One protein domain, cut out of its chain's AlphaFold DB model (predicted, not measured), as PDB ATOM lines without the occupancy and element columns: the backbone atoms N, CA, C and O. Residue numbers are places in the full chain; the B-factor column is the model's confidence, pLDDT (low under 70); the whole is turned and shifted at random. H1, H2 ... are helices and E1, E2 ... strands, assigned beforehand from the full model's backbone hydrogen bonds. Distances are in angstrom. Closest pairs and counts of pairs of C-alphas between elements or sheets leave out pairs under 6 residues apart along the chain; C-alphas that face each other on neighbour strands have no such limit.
ATOM      1  N   ARG A  99     152.737 134.540 233.759       93.75
ATOM      2  CA  ARG A  99     153.686 135.121 232.799       93.75
ATOM      3  C   ARG A  99     155.011 135.481 233.458       93.75
ATOM      4  O   ARG A  99     155.034 135.911 234.614       93.75
ATOM      5  N   SER A 100     156.098 135.401 232.694       95.38
ATOM      6  CA  SER A 100     157.372 135.993 233.103       95.38
ATOM      7  C   SER A 100     157.284 137.531 233.131       95.38
ATOM      8  O   SER A 100     156.422 138.116 232.467       95.38
ATOM      9  N   PRO A 101     158.167 138.224 233.873       96.00
ATOM     10  CA  PRO A 101     158.217 139.688 233.868       96.00
ATOM     11  C   PRO A 101     158.364 140.291 232.463       96.00
ATOM     12  O   PRO A 101     157.713 141.286 232.150       96.00
ATOM     13  N   GLU A 102     159.163 139.660 231.604       96.69
ATOM     14  CA  GLU A 102     159.408 140.085 230.223       96.69
ATOM     15  C   GLU A 102     158.165 139.890 229.344       96.69
ATOM     16  O   GLU A 102     157.826 140.766 228.548       96.69
ATOM     17  N   GLU A 103     157.451 138.769 229.512       95.62
ATOM     18  CA  GLU A 103     156.176 138.513 228.828       95.62
ATOM     19  C   GLU A 103     155.111 139.538 229.246       95.62
ATOM     20  O   GLU A 103     154.392 140.065 228.394       95.62
ATOM     21  N   VAL A 104     155.027 139.859 230.544       97.12
ATOM     22  CA  VAL A 104     154.124 140.900 231.060       97.12
ATOM     23  C   VAL A 104     154.452 142.255 230.439       97.12
ATOM     24  O   VAL A 104     153.545 142.950 229.987       97.12
ATOM     25  N   GLU A 105     155.727 142.640 230.398       96.06
ATOM     26  CA  GLU A 105     156.142 143.922 229.831       96.06
ATOM     27  C   GLU A 105     155.824 144.013 228.333       96.06
ATOM     28  O   GLU A 105     155.261 145.013 227.879       96.06
ATOM     29  N   ALA A 106     156.131 142.962 227.569       95.38
ATOM     30  CA  ALA A 106     155.822 142.894 226.146       95.38
ATOM     31  C   ALA A 106     154.311 143.018 225.886       95.38
ATOM     32  O   ALA A 106     153.897 143.775 225.004       95.38
ATOM     33  N   LEU A 107     153.493 142.335 226.690       96.31
ATOM     34  CA  LEU A 107     152.038 142.382 226.585       96.31
ATOM     35  C   LEU A 107     151.482 143.770 226.924       96.31
ATOM     36  O   LEU A 107     150.686 144.316 226.166       96.31
ATOM     37  N   CYS A 108     151.964 144.389 228.006       97.19
ATOM     38  CA  CYS A 108     151.552 145.740 228.390       97.19
ATOM     39  C   CYS A 108     151.881 146.763 227.297       97.19
ATOM     40  O   CYS A 108     151.064 147.635 227.017       97.19
ATOM     41  N   ARG A 109     153.044 146.647 226.638       94.56
ATOM     42  CA  ARG A 109     153.405 147.513 225.503       94.56
ATOM     43  C   ARG A 109     152.457 147.336 224.315       94.56
ATOM     44  O   ARG A 109     152.111 148.326 223.676       94.56
ATOM     45  N   ALA A 110     152.049 146.102 224.017       95.50
ATOM     46  CA  ALA A 110     151.091 145.827 222.948       95.50
ATOM     47  C   ALA A 110     149.713 146.424 223.269       95.50
ATOM     48  O   ALA A 110     149.125 147.115 222.439       95.50
ATOM     49  N   TRP A 111     149.233 146.214 224.492       97.69
ATOM     50  CA  TRP A 111     147.959 146.725 224.987       97.69
ATOM     51  C   TRP A 111     147.897 148.256 225.058       97.69
ATOM     52  O   TRP A 111     146.906 148.844 224.630       97.69
ATOM     53  N   GLU A 112     148.970 148.920 225.499       95.81
ATOM     54  CA  GLU A 112     149.056 150.386 225.632       95.81
ATOM     55  C   GLU A 112     148.732 151.134 224.323       95.81
ATOM     56  O   GLU A 112     148.183 152.243 224.341       95.81
ATOM     57  N   HIS A 113     149.020 150.519 223.171       93.81
ATOM     58  CA  HIS A 113     148.695 151.083 221.862       93.81
ATOM     59  C   HIS A 113     147.181 151.267 221.664       93.81
ATOM     60  O   HIS A 113     146.748 152.283 221.115       93.81
ATOM     61  N   TYR A 114     146.387 150.327 222.176       95.88
ATOM     62  CA  TYR A 114     144.934 150.269 222.008       95.88
ATOM     63  C   TYR A 114     144.156 150.932 223.146       95.88
ATOM     64  O   TYR A 114     142.934 151.026 223.070       95.88
ATOM     65  N   VAL A 115     144.838 151.416 224.190       96.62
ATOM     66  CA  VAL A 115     144.179 152.114 225.300       96.62
ATOM     67  C   VAL A 115     143.419 153.336 224.780       96.62
ATOM     68  O   VAL A 115     143.959 154.177 224.056       96.62
ATOM     69  N   HIS A 116     142.159 153.456 225.179       97.38
ATOM     70  CA  HIS A 116     141.281 154.538 224.764       97.38
ATOM     71  C   HIS A 116     141.756 155.898 225.320       97.38
ATOM     72  O   HIS A 116     142.240 155.962 226.457       97.38
ATOM     73  N   PRO A 117     141.585 157.022 224.587       96.62
ATOM     74  CA  PRO A 117     141.924 158.363 225.078       96.62
ATOM     75  C   PRO A 117     141.366 158.687 226.472       96.62
ATOM     76  O   PRO A 117     142.107 159.198 227.306       96.62
ATOM     77  N   ARG A 118     140.123 158.273 226.771       95.50
ATOM     78  CA  ARG A 118     139.488 158.435 228.099       95.50
ATOM     79  C   ARG A 118     140.362 157.912 229.248       95.50
ATOM     80  O   ARG A 118     140.480 158.539 230.297       95.50
ATOM     81  N   ALA A 119     141.005 156.765 229.042       94.69
ATOM     82  CA  ALA A 119     141.851 156.144 230.049       94.69
ATOM     83  C   ALA A 119     143.224 156.822 230.134       94.69
ATOM     84  O   ALA A 119     143.801 156.880 231.218       94.69
ATOM     85  N   ARG A 120     143.723 157.390 229.028       94.56
ATOM     86  CA  ARG A 120     144.936 158.227 229.021       94.56
ATOM     87  C   ARG A 120     144.732 159.556 229.745       94.56
ATOM     88  O   ARG A 120     145.667 160.047 230.363       94.56
ATOM     89  N   GLU A 121     143.528 160.114 229.700       94.12
ATOM     90  CA  GLU A 121     143.172 161.313 230.466       94.12
ATOM     91  C   GLU A 121     143.032 161.020 231.964       94.12
ATOM     92  O   GLU A 121     143.443 161.832 232.794       94.12
ATOM     93  N   PHE A 122     142.497 159.847 232.317       91.94
ATOM     94  CA  PHE A 122     142.368 159.416 233.708       91.94
ATOM     95  C   PHE A 122     143.730 159.062 234.322       91.94
ATOM     96  O   PHE A 122     144.163 159.694 235.284       91.94
ATOM     97  N   TRP A 123     144.455 158.107 233.736       92.81
ATOM     98  CA  TRP A 123     145.835 157.795 234.110       92.81
ATOM     99  C   TRP A 123     146.795 158.583 233.223       92.81
ATOM    100  O   TRP A 123     147.251 158.103 232.185       92.81
ATOM    101  N   GLN A 124     147.089 159.811 233.645       90.06
ATOM    102  CA  GLN A 124     147.844 160.788 232.852       90.06
ATOM    103  C   GLN A 124     149.272 160.329 232.527       90.06
ATOM    104  O   GLN A 124     149.779 160.588 231.433       90.06
ATOM    105  N   THR A 125     149.921 159.614 233.448       91.12
ATOM    106  CA  THR A 125     151.281 159.101 233.253       91.12
ATOM    107  C   THR A 125     151.263 157.711 232.622       91.12
ATOM    108  O   THR A 125     150.376 156.895 232.888       91.12
ATOM    109  N   ALA A 126     152.254 157.428 231.771       91.69
ATOM    110  CA  ALA A 126     152.399 156.104 231.170       91.69
ATOM    111  C   ALA A 126     152.666 155.046 232.247       91.69
ATOM    112  O   ALA A 126     152.136 153.947 232.178       91.69
ATOM    113  N   GLU A 127     153.420 155.406 233.283       91.94
ATOM    114  CA  GLU A 127     153.755 154.537 234.407       91.94
ATOM    115  C   GLU A 127     152.498 154.059 235.145       91.94
ATOM    116  O   GLU A 127     152.359 152.863 235.391       91.94
ATOM    117  N   ALA A 128     151.547 154.959 235.426       91.50
ATOM    118  CA  ALA A 128     150.299 154.601 236.104       91.50
ATOM    119  C   ALA A 128     149.410 153.690 235.242       91.50
ATOM    120  O   ALA A 128     148.785 152.765 235.759       91.50
ATOM    121  N   ARG A 129     149.376 153.907 233.918       94.31
ATOM    122  CA  ARG A 129     148.666 153.001 232.998       94.31
ATOM    123  C   ARG A 129     149.303 151.626 232.976       94.31
ATOM    124  O   ARG A 129     148.611 150.631 233.177       94.31
ATOM    125  N   ILE A 130     150.619 151.577 232.790       95.38
ATOM    126  CA  ILE A 130     151.377 150.327 232.765       95.38
ATOM    127  C   ILE A 130     151.178 149.552 234.069       95.38
ATOM    128  O   ILE A 130     151.008 148.342 234.009       95.38
ATOM    129  N   GLU A 131     151.107 150.207 235.230       94.25
ATOM    130  CA  GLU A 131     150.819 149.533 236.500       94.25
ATOM    131  C   GLU A 131     149.494 148.747 236.465       94.25
ATOM    132  O   GLU A 131     149.456 147.567 236.830       94.25
ATOM    133  N   ILE A 132     148.417 149.361 235.965       95.31
ATOM    134  CA  ILE A 132     147.111 148.697 235.829       95.31
ATOM    135  C   ILE A 132     147.158 147.575 234.792       95.31
ATOM    136  O   ILE A 132     146.660 146.477 235.056       95.31
ATOM    137  N   LEU A 133     147.799 147.806 233.645       97.56
ATOM    138  CA  LEU A 133     147.957 146.777 232.613       97.56
ATOM    139  C   LEU A 133     148.735 145.568 233.138       97.56
ATOM    140  O   LEU A 133     148.350 144.427 232.888       97.56
ATOM    141  N   GLN A 134     149.777 145.799 233.935       97.25
ATOM    142  CA  GLN A 134     150.545 144.726 234.546       97.25
ATOM    143  C   GLN A 134     149.724 143.935 235.571       97.25
ATOM    144  O   GLN A 134     149.873 142.714 235.645       97.25
ATOM    145  N   LYS A 135     148.863 144.596 236.361       96.56
ATOM    146  CA  LYS A 135     147.942 143.905 237.282       96.56
ATOM    147  C   LYS A 135     147.007 142.967 236.511       96.56
ATOM    148  O   LYS A 135     146.873 141.809 236.897       96.56
ATOM    149  N   ILE A 136     146.446 143.421 235.385       97.75
ATOM    150  CA  ILE A 136     145.604 142.585 234.511       97.75
ATOM    151  C   ILE A 136     146.413 141.418 233.922       97.75
ATOM    152  O   ILE A 136     146.001 140.265 234.024       97.75
ATOM    153  N   ALA A 137     147.587 141.694 233.349       97.50
ATOM    154  CA  ALA A 137     148.422 140.697 232.677       97.50
ATOM    155  C   ALA A 137     148.894 139.563 233.605       97.50
ATOM    156  O   ALA A 137     149.045 138.422 233.161       97.50
ATOM    157  N   ARG A 138     149.129 139.875 234.887       96.31
ATOM    158  CA  ARG A 138     149.516 138.899 235.919       96.31
ATOM    159  C   ARG A 138     148.345 138.061 236.421       96.31
ATOM    160  O   ARG A 138     148.573 136.947 236.872       96.31
ATOM    161  N   GLY A 139     147.121 138.579 236.353       95.19
ATOM    162  CA  GLY A 139     145.927 137.883 236.832       95.19
ATOM    163  C   GLY A 139     145.295 136.933 235.813       95.19
ATOM    164  O   GLY A 139     144.237 136.382 236.091       95.19
ATOM    165  N   VAL A 140     145.909 136.724 234.646       95.38
ATOM    166  CA  VAL A 140     145.412 135.805 233.610       95.38
ATOM    167  C   VAL A 140     146.515 134.848 233.171       95.38
ATOM    168  O   VAL A 140     147.694 135.203 233.158       95.38
ATOM    169  N   HIS A 141     146.144 133.618 232.820       93.81
ATOM    170  CA  HIS A 141     147.093 132.576 232.420       93.81
ATOM    171  C   HIS A 141     147.911 132.999 231.182       93.81
ATOM    172  O   HIS A 141     147.403 133.696 230.295       93.81
ATOM    173  N   ARG A 142     149.188 132.594 231.110       93.88
ATOM    174  CA  ARG A 142     150.153 133.069 230.094       93.88
ATOM    175  C   ARG A 142     149.729 132.869 228.636       93.88
ATOM    176  O   ARG A 142     150.109 133.659 227.775       93.88
ATOM    177  N   GLY A 143     148.931 131.837 228.374       91.62
ATOM    178  CA  GLY A 143     148.424 131.487 227.043       91.62
ATOM    179  C   GLY A 143     147.215 132.297 226.559       91.62
ATOM    180  O   GLY A 143     146.812 132.124 225.413       91.62
ATOM    181  N   TYR A 144     146.635 133.166 227.394       94.12
ATOM    182  CA  TYR A 144     145.361 133.829 227.091       94.12
ATOM    183  C   TYR A 144     145.455 135.348 227.145       94.12
ATOM    184  O   TYR A 144     146.067 135.896 228.057       94.12
ATOM    185  N   ASP A 145     144.791 136.034 226.222       95.94
ATOM    186  CA  ASP A 145     144.762 137.496 226.157       95.94
ATOM    187  C   ASP A 145     143.305 137.996 226.248       95.94
ATOM    188  O   ASP A 145     142.511 137.680 225.362       95.94
ATOM    189  N   PRO A 146     142.919 138.736 227.307       96.56
ATOM    190  CA  PRO A 146     141.561 139.261 227.462       96.56
ATOM    191  C   PRO A 146     141.223 140.458 226.561       96.56
ATOM    192  O   PRO A 146     140.057 140.847 226.518       96.56
ATOM    193  N   VAL A 147     142.208 141.068 225.897       96.00
ATOM    194  CA  VAL A 147     142.046 142.295 225.098       96.00
ATOM    195  C   VAL A 147     142.154 141.995 223.605       96.00
ATOM    196  O   VAL A 147     141.281 142.383 222.837       96.00
ATOM    197  N   LEU A 148     143.225 141.312 223.193       94.12
ATOM    198  CA  LEU A 148     143.554 141.040 221.786       94.12
ATOM    199  C   LEU A 148     143.440 139.551 221.420       94.12
ATOM    200  O   LEU A 148     143.851 139.147 220.331       94.12
ATOM    201  N   GLY A 149     142.947 138.721 222.343       90.19
ATOM    202  CA  GLY A 149     142.781 137.286 222.138       90.19
ATOM    203  C   GLY A 149     141.544 136.906 221.324       90.19
ATOM    204  O   GLY A 149     140.778 137.746 220.863       90.19
ATOM    205  N   ASP A 150     141.362 135.595 221.154       87.50
ATOM    206  CA  ASP A 150     140.218 134.994 220.457       87.50
ATOM    207  C   ASP A 150     138.901 135.179 221.234       87.50
ATOM    208  O   ASP A 150     138.861 135.042 222.461       87.50
ATOM    209  N   ASP A 151     137.805 135.417 220.512       87.06
ATOM    210  CA  ASP A 151     136.456 135.617 221.058       87.06
ATOM    211  C   ASP A 151     135.740 134.294 221.376       87.06
ATOM    212  O   ASP A 151     134.670 134.277 221.979       87.06
ATOM    213  N   LYS A 152     136.326 133.146 221.022       87.50
ATOM    214  CA  LYS A 152     135.711 131.829 221.269       87.50
ATOM    215  C   LYS A 152     136.080 131.235 222.617       87.50
ATOM    216  O   LYS A 152     135.489 130.234 223.026       87.50
ATOM    217  N   GLN A 153     137.119 131.743 223.275       89.38
ATOM    218  CA  GLN A 153     137.621 131.185 224.531       89.38
ATOM    219  C   GLN A 153     137.472 132.169 225.677       89.38
ATOM    220  O   GLN A 153     137.687 133.372 225.544       89.38
ATOM    221  N   CYS A 154     137.095 131.627 226.826       93.00
ATOM    222  CA  CYS A 154     137.046 132.408 228.042       93.00
ATOM    223  C   CYS A 154     138.463 132.650 228.557       93.00
ATOM    224  O   CYS A 154     139.328 131.784 228.448       93.00
ATOM    225  N   VAL A 155     138.677 133.817 229.154       95.44
ATOM    226  CA  VAL A 155     139.932 134.159 229.825       95.44
ATOM    227  C   VAL A 155     139.644 134.224 231.313       95.44
ATOM    228  O   VAL A 155     138.983 135.153 231.764       95.44
ATOM    229  N   VAL A 156     140.074 133.211 232.060       95.06
ATOM    230  CA  VAL A 156     139.783 133.097 233.495       95.06
ATOM    231  C   VAL A 156     140.712 134.003 234.303       95.06
ATOM    232  O   VAL A 156     141.918 134.059 234.052       95.06
ATOM    233  N   TRP A 157     140.135 134.707 235.275       96.06
ATOM    234  CA  TRP A 157     140.859 135.504 236.257       96.06
ATOM    235  C   TRP A 157     141.369 134.655 237.426       96.06
ATOM    236  O   TRP A 157     140.625 133.868 238.007       96.06
ATOM    237  N   TYR A 158     142.628 134.875 237.796       93.38
ATOM    238  CA  TYR A 158     143.338 134.210 238.893       93.38
ATOM    239  C   TYR A 158     143.916 135.203 239.914       93.38
ATOM    240  O   TYR A 158     144.682 134.809 240.792       93.38
ATOM    241  N   GLY A 159     143.601 136.495 239.776       93.56
ATOM    242  CA  GLY A 159     143.989 137.525 240.736       93.56
ATOM    243  C   GLY A 159     142.976 137.674 241.872       93.56
ATOM    244  O   GLY A 159     142.248 136.744 242.213       93.56
ATOM    245  N   ASP A 160     142.910 138.878 242.436       95.12
ATOM    246  CA  ASP A 160     142.050 139.164 243.583       95.12
ATOM    247  C   ASP A 160     140.559 139.035 243.242       95.12
ATOM    248  O   ASP A 160     140.103 139.423 242.159       95.12
ATOM    249  N   LEU A 161     139.797 138.527 244.208       94.12
ATOM    250  CA  LEU A 161     138.339 138.488 244.179       94.12
ATOM    251  C   LEU A 161     137.781 139.424 245.253       94.12
ATOM    252  O   LEU A 161     138.396 139.631 246.301       94.12
ATOM    253  N   SER A 162     136.621 140.004 244.969       93.06
ATOM    254  CA  SER A 162     135.853 140.793 245.928       93.06
ATOM    255  C   SER A 162     135.369 139.905 247.074       93.06
ATOM    256  O   SER A 162     134.875 138.804 246.846       93.06
ATOM    257  N   GLU A 163     135.489 140.391 248.307       89.69
ATOM    258  CA  GLU A 163     135.031 139.672 249.506       89.69
ATOM    259  C   GLU A 163     133.498 139.594 249.591       89.69
ATOM    260  O   GLU A 163     132.963 138.679 250.215       89.69
ATOM    261  N   ASP A 164     132.793 140.528 248.944       91.19
ATOM    262  CA  ASP A 164     131.334 140.645 249.025       91.19
ATOM    263  C   ASP A 164     130.610 139.669 248.085       91.19
ATOM    264  O   ASP A 164     129.549 139.141 248.418       91.19
ATOM    265  N   ASP A 165     131.155 139.456 246.885       90.25
ATOM    266  CA  ASP A 165     130.491 138.720 245.800       90.25
ATOM    267  C   ASP A 165     131.392 137.707 245.072       90.25
ATOM    268  O   ASP A 165     130.926 137.037 244.151       90.25
ATOM    269  N   ASN A 166     132.652 137.540 245.496       90.12
ATOM    270  CA  ASN A 166     133.638 136.640 244.885       90.12
ATOM    271  C   ASN A 166     133.880 136.888 243.381       90.12
ATOM    272  O   ASN A 166     134.247 135.967 242.649       90.12
ATOM    273  N   LEU A 167     133.701 138.126 242.904       94.50
ATOM    274  CA  LEU A 167     133.931 138.487 241.501       94.50
ATOM    275  C   LEU A 167     135.322 139.106 241.265       94.50
ATOM    276  O   LEU A 167     135.894 139.690 242.188       94.50
ATOM    277  N   PRO A 168     135.875 139.022 240.035       97.38
ATOM    278  CA  PRO A 168     137.193 139.564 239.695       97.38
ATOM    279  C   PRO A 168     137.344 141.060 239.993       97.38
ATOM    280  O   PRO A 168     136.624 141.890 239.424       97.38
ATOM    281  N   VAL A 169     138.335 141.424 240.810       97.31
ATOM    282  CA  VAL A 169     138.655 142.821 241.143       97.31
ATOM    283  C   VAL A 169     140.136 143.144 240.980       97.31
ATOM    284  O   VAL A 169     141.008 142.282 241.005       97.31
ATOM    285  N   ILE A 170     140.412 144.436 240.827       95.38
ATOM    286  CA  ILE A 170     141.744 145.029 240.898       95.38
ATOM    287  C   ILE A 170     141.716 146.107 241.969       95.38
ATOM    288  O   ILE A 170     140.814 146.949 242.008       95.38
ATOM    289  N   ARG A 171     142.736 146.086 242.824       92.69
ATOM    290  CA  ARG A 171     142.981 147.116 243.829       92.69
ATOM    291  C   ARG A 171     143.978 148.133 243.282       92.69
ATOM    292  O   ARG A 171     145.017 147.756 242.728       92.69
ATOM    293  N   MET A 172     143.626 149.411 243.358       87.44
ATOM    294  CA  MET A 172     144.447 150.516 242.866       87.44
ATOM    295  C   MET A 172     144.157 151.812 243.623       87.44
ATOM    296  O   MET A 172     143.017 152.084 244.008       87.44
ATOM    297  N   VAL A 173     145.173 152.656 243.766       84.94
ATOM    298  CA  VAL A 173     144.986 154.044 244.200       84.94
ATOM    299  C   VAL A 173     144.584 154.861 242.977       84.94
ATOM    300  O   VAL A 173     145.330 154.931 241.998       84.94
ATOM    301  N   LYS A 174     143.385 155.448 242.988       79.25
ATOM    302  CA  LYS A 174     142.937 156.276 241.864       79.25
ATOM    303  C   LYS A 174     143.695 157.606 241.843       79.25
ATOM    304  O   LYS A 174     144.066 158.119 242.900       79.25
ATOM    305  N   PRO A 175     143.899 158.208 240.659       77.19
ATOM    306  CA  PRO A 175     144.478 159.543 240.551       77.19
ATOM    307  C   PRO A 175     143.720 160.556 241.423       77.19
ATOM    308  O   PRO A 175     142.514 160.731 241.275       77.19
ATOM    309  N   GLY A 176     144.433 161.220 242.336       78.81
ATOM    310  CA  GLY A 176     143.858 162.195 243.273       78.81
ATOM    311  C   GLY A 176     143.346 161.611 244.594       78.81
ATOM    312  O   GLY A 176     142.981 162.378 245.484       78.81
ATOM    313  N   GLU A 177     143.362 160.288 244.761       83.75
ATOM    314  CA  GLU A 177     143.048 159.612 246.021       83.75
ATOM    315  C   GLU A 177     144.336 159.195 246.751       83.75
ATOM    316  O   GLU A 177     145.390 159.004 246.147       83.75
ATOM    317  N   THR A 178     144.262 159.070 248.077       80.12
ATOM    318  CA  THR A 178     145.368 158.565 248.916       80.12
ATOM    319  C   THR A 178     145.133 157.142 249.408       80.12
ATOM    320  O   THR A 178     146.056 156.509 249.912       80.12
ATOM    321  N   GLN A 179     143.900 156.649 249.285       82.19
ATOM    322  CA  GLN A 179     143.513 155.313 249.714       82.19
ATOM    323  C   GLN A 179     143.396 154.391 248.508       82.19
ATOM    324  O   GLN A 179     142.998 154.803 247.418       82.19
ATOM    325  N   GLU A 180     143.747 153.128 248.717       86.44
ATOM    326  CA  GLU A 180     143.521 152.094 247.723       86.44
ATOM    327  C   GLU A 180     142.019 151.813 247.608       86.44
ATOM    328  O   GLU A 180     141.310 151.666 248.603       86.44
ATOM    329  N   SER A 181     141.532 151.743 246.375       89.12
ATOM    330  CA  SER A 181     140.147 151.431 246.046       89.12
ATOM    331  C   SER A 181     140.084 150.136 245.243       89.12
ATOM    332  O   SER A 181     140.987 149.829 244.461       89.12
ATOM    333  N   GLN A 182     139.008 149.370 245.417       92.06
ATOM    334  CA  GLN A 182     138.730 148.210 244.573       92.06
ATOM    335  C   GLN A 182     137.839 148.593 243.387       92.06
ATOM    336  O   GLN A 182     136.978 149.472 243.483       92.06
ATOM    337  N   THR A 183     138.043 147.952 242.242       94.56
ATOM    338  CA  THR A 183     137.175 148.058 241.060       94.56
ATOM    339  C   THR A 183     137.155 146.722 240.323       94.56
ATOM    340  O   THR A 183     138.162 146.021 240.287       94.56
ATOM    341  N   TYR A 184     136.019 146.357 239.728       97.12
ATOM    342  CA  TYR A 184     135.897 145.106 238.979       97.12
ATOM    343  C   TYR A 184     136.782 145.087 237.726       97.12
ATOM    344  O   TYR A 184     136.919 146.100 237.028       97.12
ATOM    345  N   VAL A 185     137.368 143.925 237.421       97.69
ATOM    346  CA  VAL A 185     138.285 143.762 236.277       97.69
ATOM    347  C   VAL A 185     137.569 144.086 234.966       97.69
ATOM    348  O   VAL A 185     138.079 144.870 234.171       97.69
ATOM    349  N   ASN A 186     136.355 143.565 234.760       96.88
ATOM    350  CA  ASN A 186     135.598 143.805 233.528       96.88
ATOM    351  C   ASN A 186     135.213 145.286 233.337       96.88
ATOM    352  O   ASN A 186     135.310 145.804 232.229       96.88
ATOM    353  N   ARG A 187     134.898 146.013 234.417       96.19
ATOM    354  CA  ARG A 187     134.702 147.474 234.382       96.19
ATOM    355  C   ARG A 187     135.978 148.219 234.012       96.19
ATOM    356  O   ARG A 187     135.926 149.178 233.247       96.19
ATOM    357  N   THR A 188     137.115 147.769 234.533       96.25
ATOM    358  CA  THR A 188     138.426 148.344 234.207       96.25
ATOM    359  C   THR A 188     138.760 148.129 232.729       96.25
ATOM    360  O   THR A 188     139.167 149.068 232.055       96.25
ATOM    361  N   LEU A 189     138.520 146.926 232.198       97.44
ATOM    362  CA  LEU A 189     138.739 146.596 230.787       97.44
ATOM    363  C   LEU A 189     137.846 147.410 229.848       97.44
ATOM    364  O   LEU A 189     138.339 147.947 228.860       97.44
ATOM    365  N   VAL A 190     136.565 147.572 230.182       96.88
ATOM    366  CA  VAL A 190     135.634 148.423 229.421       96.88
ATOM    367  C   VAL A 190     136.102 149.873 229.416       96.88
ATOM    368  O   VAL A 190     136.149 150.506 228.366       96.88
ATOM    369  N   PHE A 191     136.533 150.396 230.565       95.94
ATOM    370  CA  PHE A 191     137.074 151.750 230.643       95.94
ATOM    371  C   PHE A 191     138.344 151.935 229.796       95.94
ATOM    372  O   PHE A 191     138.516 152.980 229.167       95.94
ATOM    373  N   LEU A 192     139.212 150.920 229.759       97.06
ATOM    374  CA  LEU A 192     140.456 150.934 228.992       97.06
ATOM    375  C   LEU A 192     140.240 150.792 227.478       97.06
ATOM    376  O   LEU A 192     140.950 151.461 226.733       97.06
ATOM    377  N   TYR A 193     139.313 149.939 227.029       97.31
ATOM    378  CA  TYR A 193     139.317 149.434 225.645       97.31
ATOM    379  C   TYR A 193     137.978 149.415 224.919       97.31
ATOM    380  O   TYR A 193     137.996 149.279 223.698       97.31
ATOM    381  N   ALA A 194     136.837 149.519 225.610       95.50
ATOM    382  CA  ALA A 194     135.562 149.587 224.896       95.50
ATOM    383  C   ALA A 194     135.568 150.794 223.951       95.50
ATOM    384  O   ALA A 194     136.259 151.782 224.218       95.50
ATOM    385  N   ASP A 195     134.812 150.727 222.861       93.50
ATOM    386  CA  ASP A 195     134.549 151.903 222.037       93.50
ATOM    387  C   ASP A 195     133.587 152.869 222.748       93.50
ATOM    388  O   ASP A 195     133.122 152.620 223.860       93.50
ATOM    389  N   GLU A 196     133.360 154.040 222.159       93.50
ATOM    390  CA  GLU A 196     132.533 155.083 222.775       93.50
ATOM    391  C   GLU A 196     131.073 154.644 222.960       93.50
ATOM    392  O   GLU A 196     130.471 154.942 223.988       93.50
ATOM    393  N   GLU A 197     130.513 153.921 221.989       93.50
ATOM    394  CA  GLU A 197     129.121 153.466 222.010       93.50
ATOM    395  C   GLU A 197     128.899 152.432 223.120       93.50
ATOM    396  O   GLU A 197     128.110 152.677 224.036       93.50
ATOM    397  N   SER A 198     129.689 151.353 223.120       92.62
ATOM    398  CA  SER A 198     129.604 150.287 224.124       92.62
ATOM    399  C   SER A 198     129.913 150.812 225.524       92.62
ATOM    400  O   SER A 198     129.310 150.387 226.507       92.62
ATOM    401  N   PHE A 199     130.863 151.745 225.645       94.25
ATOM    402  CA  PHE A 199     131.198 152.352 226.928       94.25
ATOM    403  C   PHE A 199     130.030 153.146 227.513       94.25
ATOM    404  O   PHE A 199     129.747 153.000 228.702       94.25
ATOM    405  N   ASN A 200     129.362 153.966 226.700       92.44
ATOM    406  CA  ASN A 200     128.237 154.779 227.157       92.44
ATOM    407  C   ASN A 200     127.065 153.903 227.607       92.44
ATOM    408  O   ASN A 200     126.525 154.134 228.685       92.44
ATOM    409  N   GLU A 201     126.745 152.851 226.855       92.81
ATOM    410  CA  GLU A 201     125.711 151.884 227.237       92.81
ATOM    411  C   GLU A 201     126.058 151.167 228.554       92.81
ATOM    412  O   GLU A 201     125.274 151.135 229.506       92.81
ATOM    413  N   LEU A 202     127.287 150.657 228.673       91.25
ATOM    414  CA  LEU A 202     127.744 149.947 229.869       91.25
ATOM    415  C   LEU A 202     127.888 150.859 231.099       91.25
ATOM    416  O   LEU A 202     127.837 150.377 232.235       91.25
ATOM    417  N   GLN A 203     128.061 152.170 230.919       88.25
ATOM    418  CA  GLN A 203     128.105 153.122 232.030       88.25
ATOM    419  C   GLN A 203     126.746 153.340 232.702       88.25
ATOM    420  O   GLN A 203     126.726 153.657 233.896       88.25
ATOM    421  N   GLU A 204     125.640 153.156 231.980       89.94
ATOM    422  CA  GLU A 204     124.285 153.287 232.531       89.94
ATOM    423  C   GLU A 204     123.929 152.127 233.471       89.94
ATOM    424  O   GLU A 204     123.087 152.273 234.365       89.94
ATOM    425  N   LYS A 205     124.614 150.984 233.330       88.88
ATOM    426  CA  LYS A 205     124.418 149.817 234.194       88.88
ATOM    427  C   LYS A 205     124.840 150.096 235.648       88.88
ATOM    428  O   LYS A 205     125.737 150.910 235.912       88.88
ATOM    429  N   PRO A 206     124.257 149.376 236.632       89.19
ATOM    430  CA  PRO A 206     124.621 149.510 238.040       89.19
ATOM    431  C   PRO A 206     126.131 149.412 238.282       89.19
ATOM    432  O   PRO A 206     126.862 148.742 237.549       89.19
ATOM    433  N   LYS A 207     126.611 150.035 239.367       88.94
ATOM    434  CA  LYS A 207     128.027 150.014 239.789       88.94
ATOM    435  C   LYS A 207     128.468 148.657 240.368       88.94
ATOM    436  O   LYS A 207     129.078 148.606 241.430       88.94
ATOM    437  N   LYS A 208     128.141 147.569 239.674       91.94
ATOM    438  CA  LYS A 208     128.540 146.185 239.945       91.94
ATOM    439  C   LYS A 208     129.351 145.647 238.764       91.94
ATOM    440  O   LYS A 208     129.470 146.325 237.738       91.94
ATOM    441  N   ALA A 209     129.933 144.461 238.919       93.19
ATOM    442  CA  ALA A 209     130.551 143.752 237.804       93.19
ATOM    443  C   ALA A 209     129.532 143.555 236.674       93.19
ATOM    444  O   ALA A 209     128.353 143.312 236.935       93.19
ATOM    445  N   PHE A 210     129.991 143.643 235.428       94.69
ATOM    446  CA  PHE A 210     129.154 143.277 234.289       94.69
ATOM    447  C   PHE A 210     128.918 141.767 234.240       94.69
ATOM    448  O   PHE A 210     129.790 140.982 234.619       94.69
ATOM    449  N   THR A 211     127.749 141.373 233.743       93.38
ATOM    450  CA  THR A 211     127.459 139.981 233.403       93.38
ATOM    451  C   THR A 211     128.267 139.578 232.171       93.38
ATOM    452  O   THR A 211     128.496 140.388 231.271       93.38
ATOM    453  N   MET A 212     128.706 138.321 232.123       93.88
ATOM    454  CA  MET A 212     129.427 137.770 230.978       93.88
ATOM    455  C   MET A 212     128.466 136.956 230.103       93.88
ATOM    456  O   MET A 212     127.771 136.077 230.609       93.88
ATOM    457  N   ALA A 213     128.463 137.190 228.791       93.06
ATOM    458  CA  ALA A 213     127.670 136.460 227.799       93.06
ATOM    459  C   ALA A 213     128.022 134.961 227.747       93.06
ATOM    460  O   ALA A 213     127.185 134.127 227.414       93.06
ATOM    461  N   CYS A 214     129.248 134.598 228.137       90.94
ATOM    462  CA  CYS A 214     129.676 133.206 228.283       90.94
ATOM    463  C   CYS A 214     129.202 132.536 229.587       90.94
ATOM    464  O   CYS A 214     129.572 131.393 229.849       90.94
ATOM    465  N   ALA A 215     128.423 133.244 230.413       90.94
ATOM    466  CA  ALA A 215     127.884 132.801 231.700       90.94
ATOM    467  C   ALA A 215     128.926 132.397 232.763       90.94
ATOM    468  O   ALA A 215     128.556 131.863 233.809       90.94
ATOM    469  N   ASN A 216     130.217 132.683 232.553       90.50
ATOM    470  CA  ASN A 216     131.228 132.513 233.592       90.50
ATOM    471  C   ASN A 216     131.543 133.831 234.305       90.50
ATOM    472  O   ASN A 216     132.124 134.725 233.682       90.50
ATOM    473  N   PRO A 217     131.287 133.921 235.620       91.56
ATOM    474  CA  PRO A 217     131.569 135.121 236.401       91.56
ATOM    475  C   PRO A 217     133.067 135.445 236.541       91.56
ATOM    476  O   PRO A 217     133.412 136.586 236.833       91.56
ATOM    477  N   LEU A 218     133.960 134.471 236.334       95.12
ATOM    478  CA  LEU A 218     135.413 134.667 236.406       95.12
ATOM    479  C   LEU A 218     136.049 135.012 235.053       95.12
ATOM    480  O   LEU A 218     137.266 135.194 234.982       95.12
ATOM    481  N   CYS A 219     135.264 135.061 233.972       96.12
ATOM    482  CA  CYS A 219     135.781 135.435 232.666       96.12
ATOM    483  C   CYS A 219     136.057 136.940 232.637       96.12
ATOM    484  O   CYS A 219     135.228 137.745 233.053       96.12
ATOM    485  N   VAL A 220     137.210 137.316 232.096       97.19
ATOM    486  CA  VAL A 220     137.611 138.710 231.884       97.19
ATOM    487  C   VAL A 220     137.915 138.999 230.414       97.19
ATOM    488  O   VAL A 220     138.549 139.998 230.112       97.19
ATOM    489  N   ASN A 221     137.476 138.146 229.481       97.06
ATOM    490  CA  ASN A 221     137.570 138.448 228.051       97.06
ATOM    491  C   ASN A 221     136.644 139.630 227.720       97.06
ATOM    492  O   ASN A 221     135.439 139.551 227.964       97.06
ATOM    493  N   LEU A 222     137.198 140.710 227.162       96.06
ATOM    494  CA  LEU A 222     136.463 141.935 226.841       96.06
ATOM    495  C   LEU A 222     135.277 141.669 225.900       96.06
ATOM    496  O   LEU A 222     134.203 142.228 226.092       96.06
ATOM    497  N   THR A 223     135.454 140.766 224.933       95.00
ATOM    498  CA  THR A 223     134.421 140.403 223.944       95.00
ATOM    499  C   THR A 223     133.289 139.554 224.526       95.00
ATOM    500  O   THR A 223     132.268 139.351 223.878       95.00
ATOM    501  N   HIS A 224     133.449 139.049 225.754       95.06
ATOM    502  CA  HIS A 224     132.443 138.237 226.441       95.06
ATOM    503  C   HIS A 224     131.562 139.054 227.379       95.06
ATOM    504  O   HIS A 224     130.738 138.468 228.073       95.06
ATOM    505  N   ILE A 225     131.729 140.372 227.462       94.88
ATOM    506  CA  ILE A 225     130.888 141.217 228.315       94.88
ATOM    507  C   ILE A 225     129.501 141.338 227.678       94.88
ATOM    508  O   ILE A 225     129.380 141.687 226.507       94.88
TER     509      ILE A 225
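This is residues 99 to 225 of the 229 residues of an uncharacterized protein of Eimeria praecox (UniProt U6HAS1). A rounded body has the short helix H4 near its middle, with H1 and H3 crossing each other on one side and H5 on the side away from them. H2 packs on H4, a two-stranded hairpin of E1 and E2 runs past H3 and straight into H4, and two long stretches without a named element, residues 139 to 168 and 205 to 225, make up much of the rest. The printed part has 127 residues, with five named helices and two named strands in the order H1 H2 H3 E1 E2 H4 H5; the sheet, E1 - E2, is antiparallel. The class is mostly helix, though under half of the residues, 61 of 127, are in named elements. The whole is compact, with a radius of gyration of the C-alphas of 13.7 A and spans of 35 by 32 by 31 A.

H1, residues 101 to 114, touches H3, residues 126 to 138, at a steep tilt of 61 degrees, opposite ways; the closest C-alphas are those of Cys 108 and Leu 133, 5.6 A apart. H2, residues 117 to 122, is apart from H1 and touches H4, residues 185 to 193, at a steep tilt of 56 degrees, opposite ways, closest at the C-alphas of Ala 119 and Leu 192, 5.5 A. E1, residues 169 to 173, and E2, residues 180 to 184, form a hairpin, antiparallel at 148 degrees between directions, with N 170 and O 183 at 2.8 A and N 183 and O 170 at 3.0 A, within hydrogen-bond range. The closest C-alphas of H3 and E1 are those of Lys 135 and Ile 170, 7.3 A apart; those of E1 and H4 are Val 169 and Val 185, 5.0 A apart. H5, residues 196 to 204, touches no helix; it is close to but not clearly touching H4, closest at the C-alphas of Val 190 and Phe 199, 6.4 A, opposite ways at a shallow tilt of 32 degrees, only just short of steep. Every O i to N i+4 pair is within hydrogen-bond range in H2, H3 and H4, against 8 of 10 in H1 and 4 of 5 in H5.

H1 begins at C-alpha 101, (158.217, 139.688, 233.868), and is 20.7 A long from first to last C-alpha; H2 is 8.7 A and H3 18.1 A. E1 is 13.2 A long and E2 13.5 A. H4 begins at C-alpha 185, (138.285, 143.762, 236.277), and is 12.1 A long; H5 is 12.9 A and ends at C-alpha 204, (124.285, 153.287, 232.531).

The two C-alphas farthest apart are those of Lys 152 and Thr 178, 39.7 A. The printed part has no cut. The link from H3 to E1, 30 residues, is long. The mean pLDDT of the printed part is 93.2, and no printed residue is under 70.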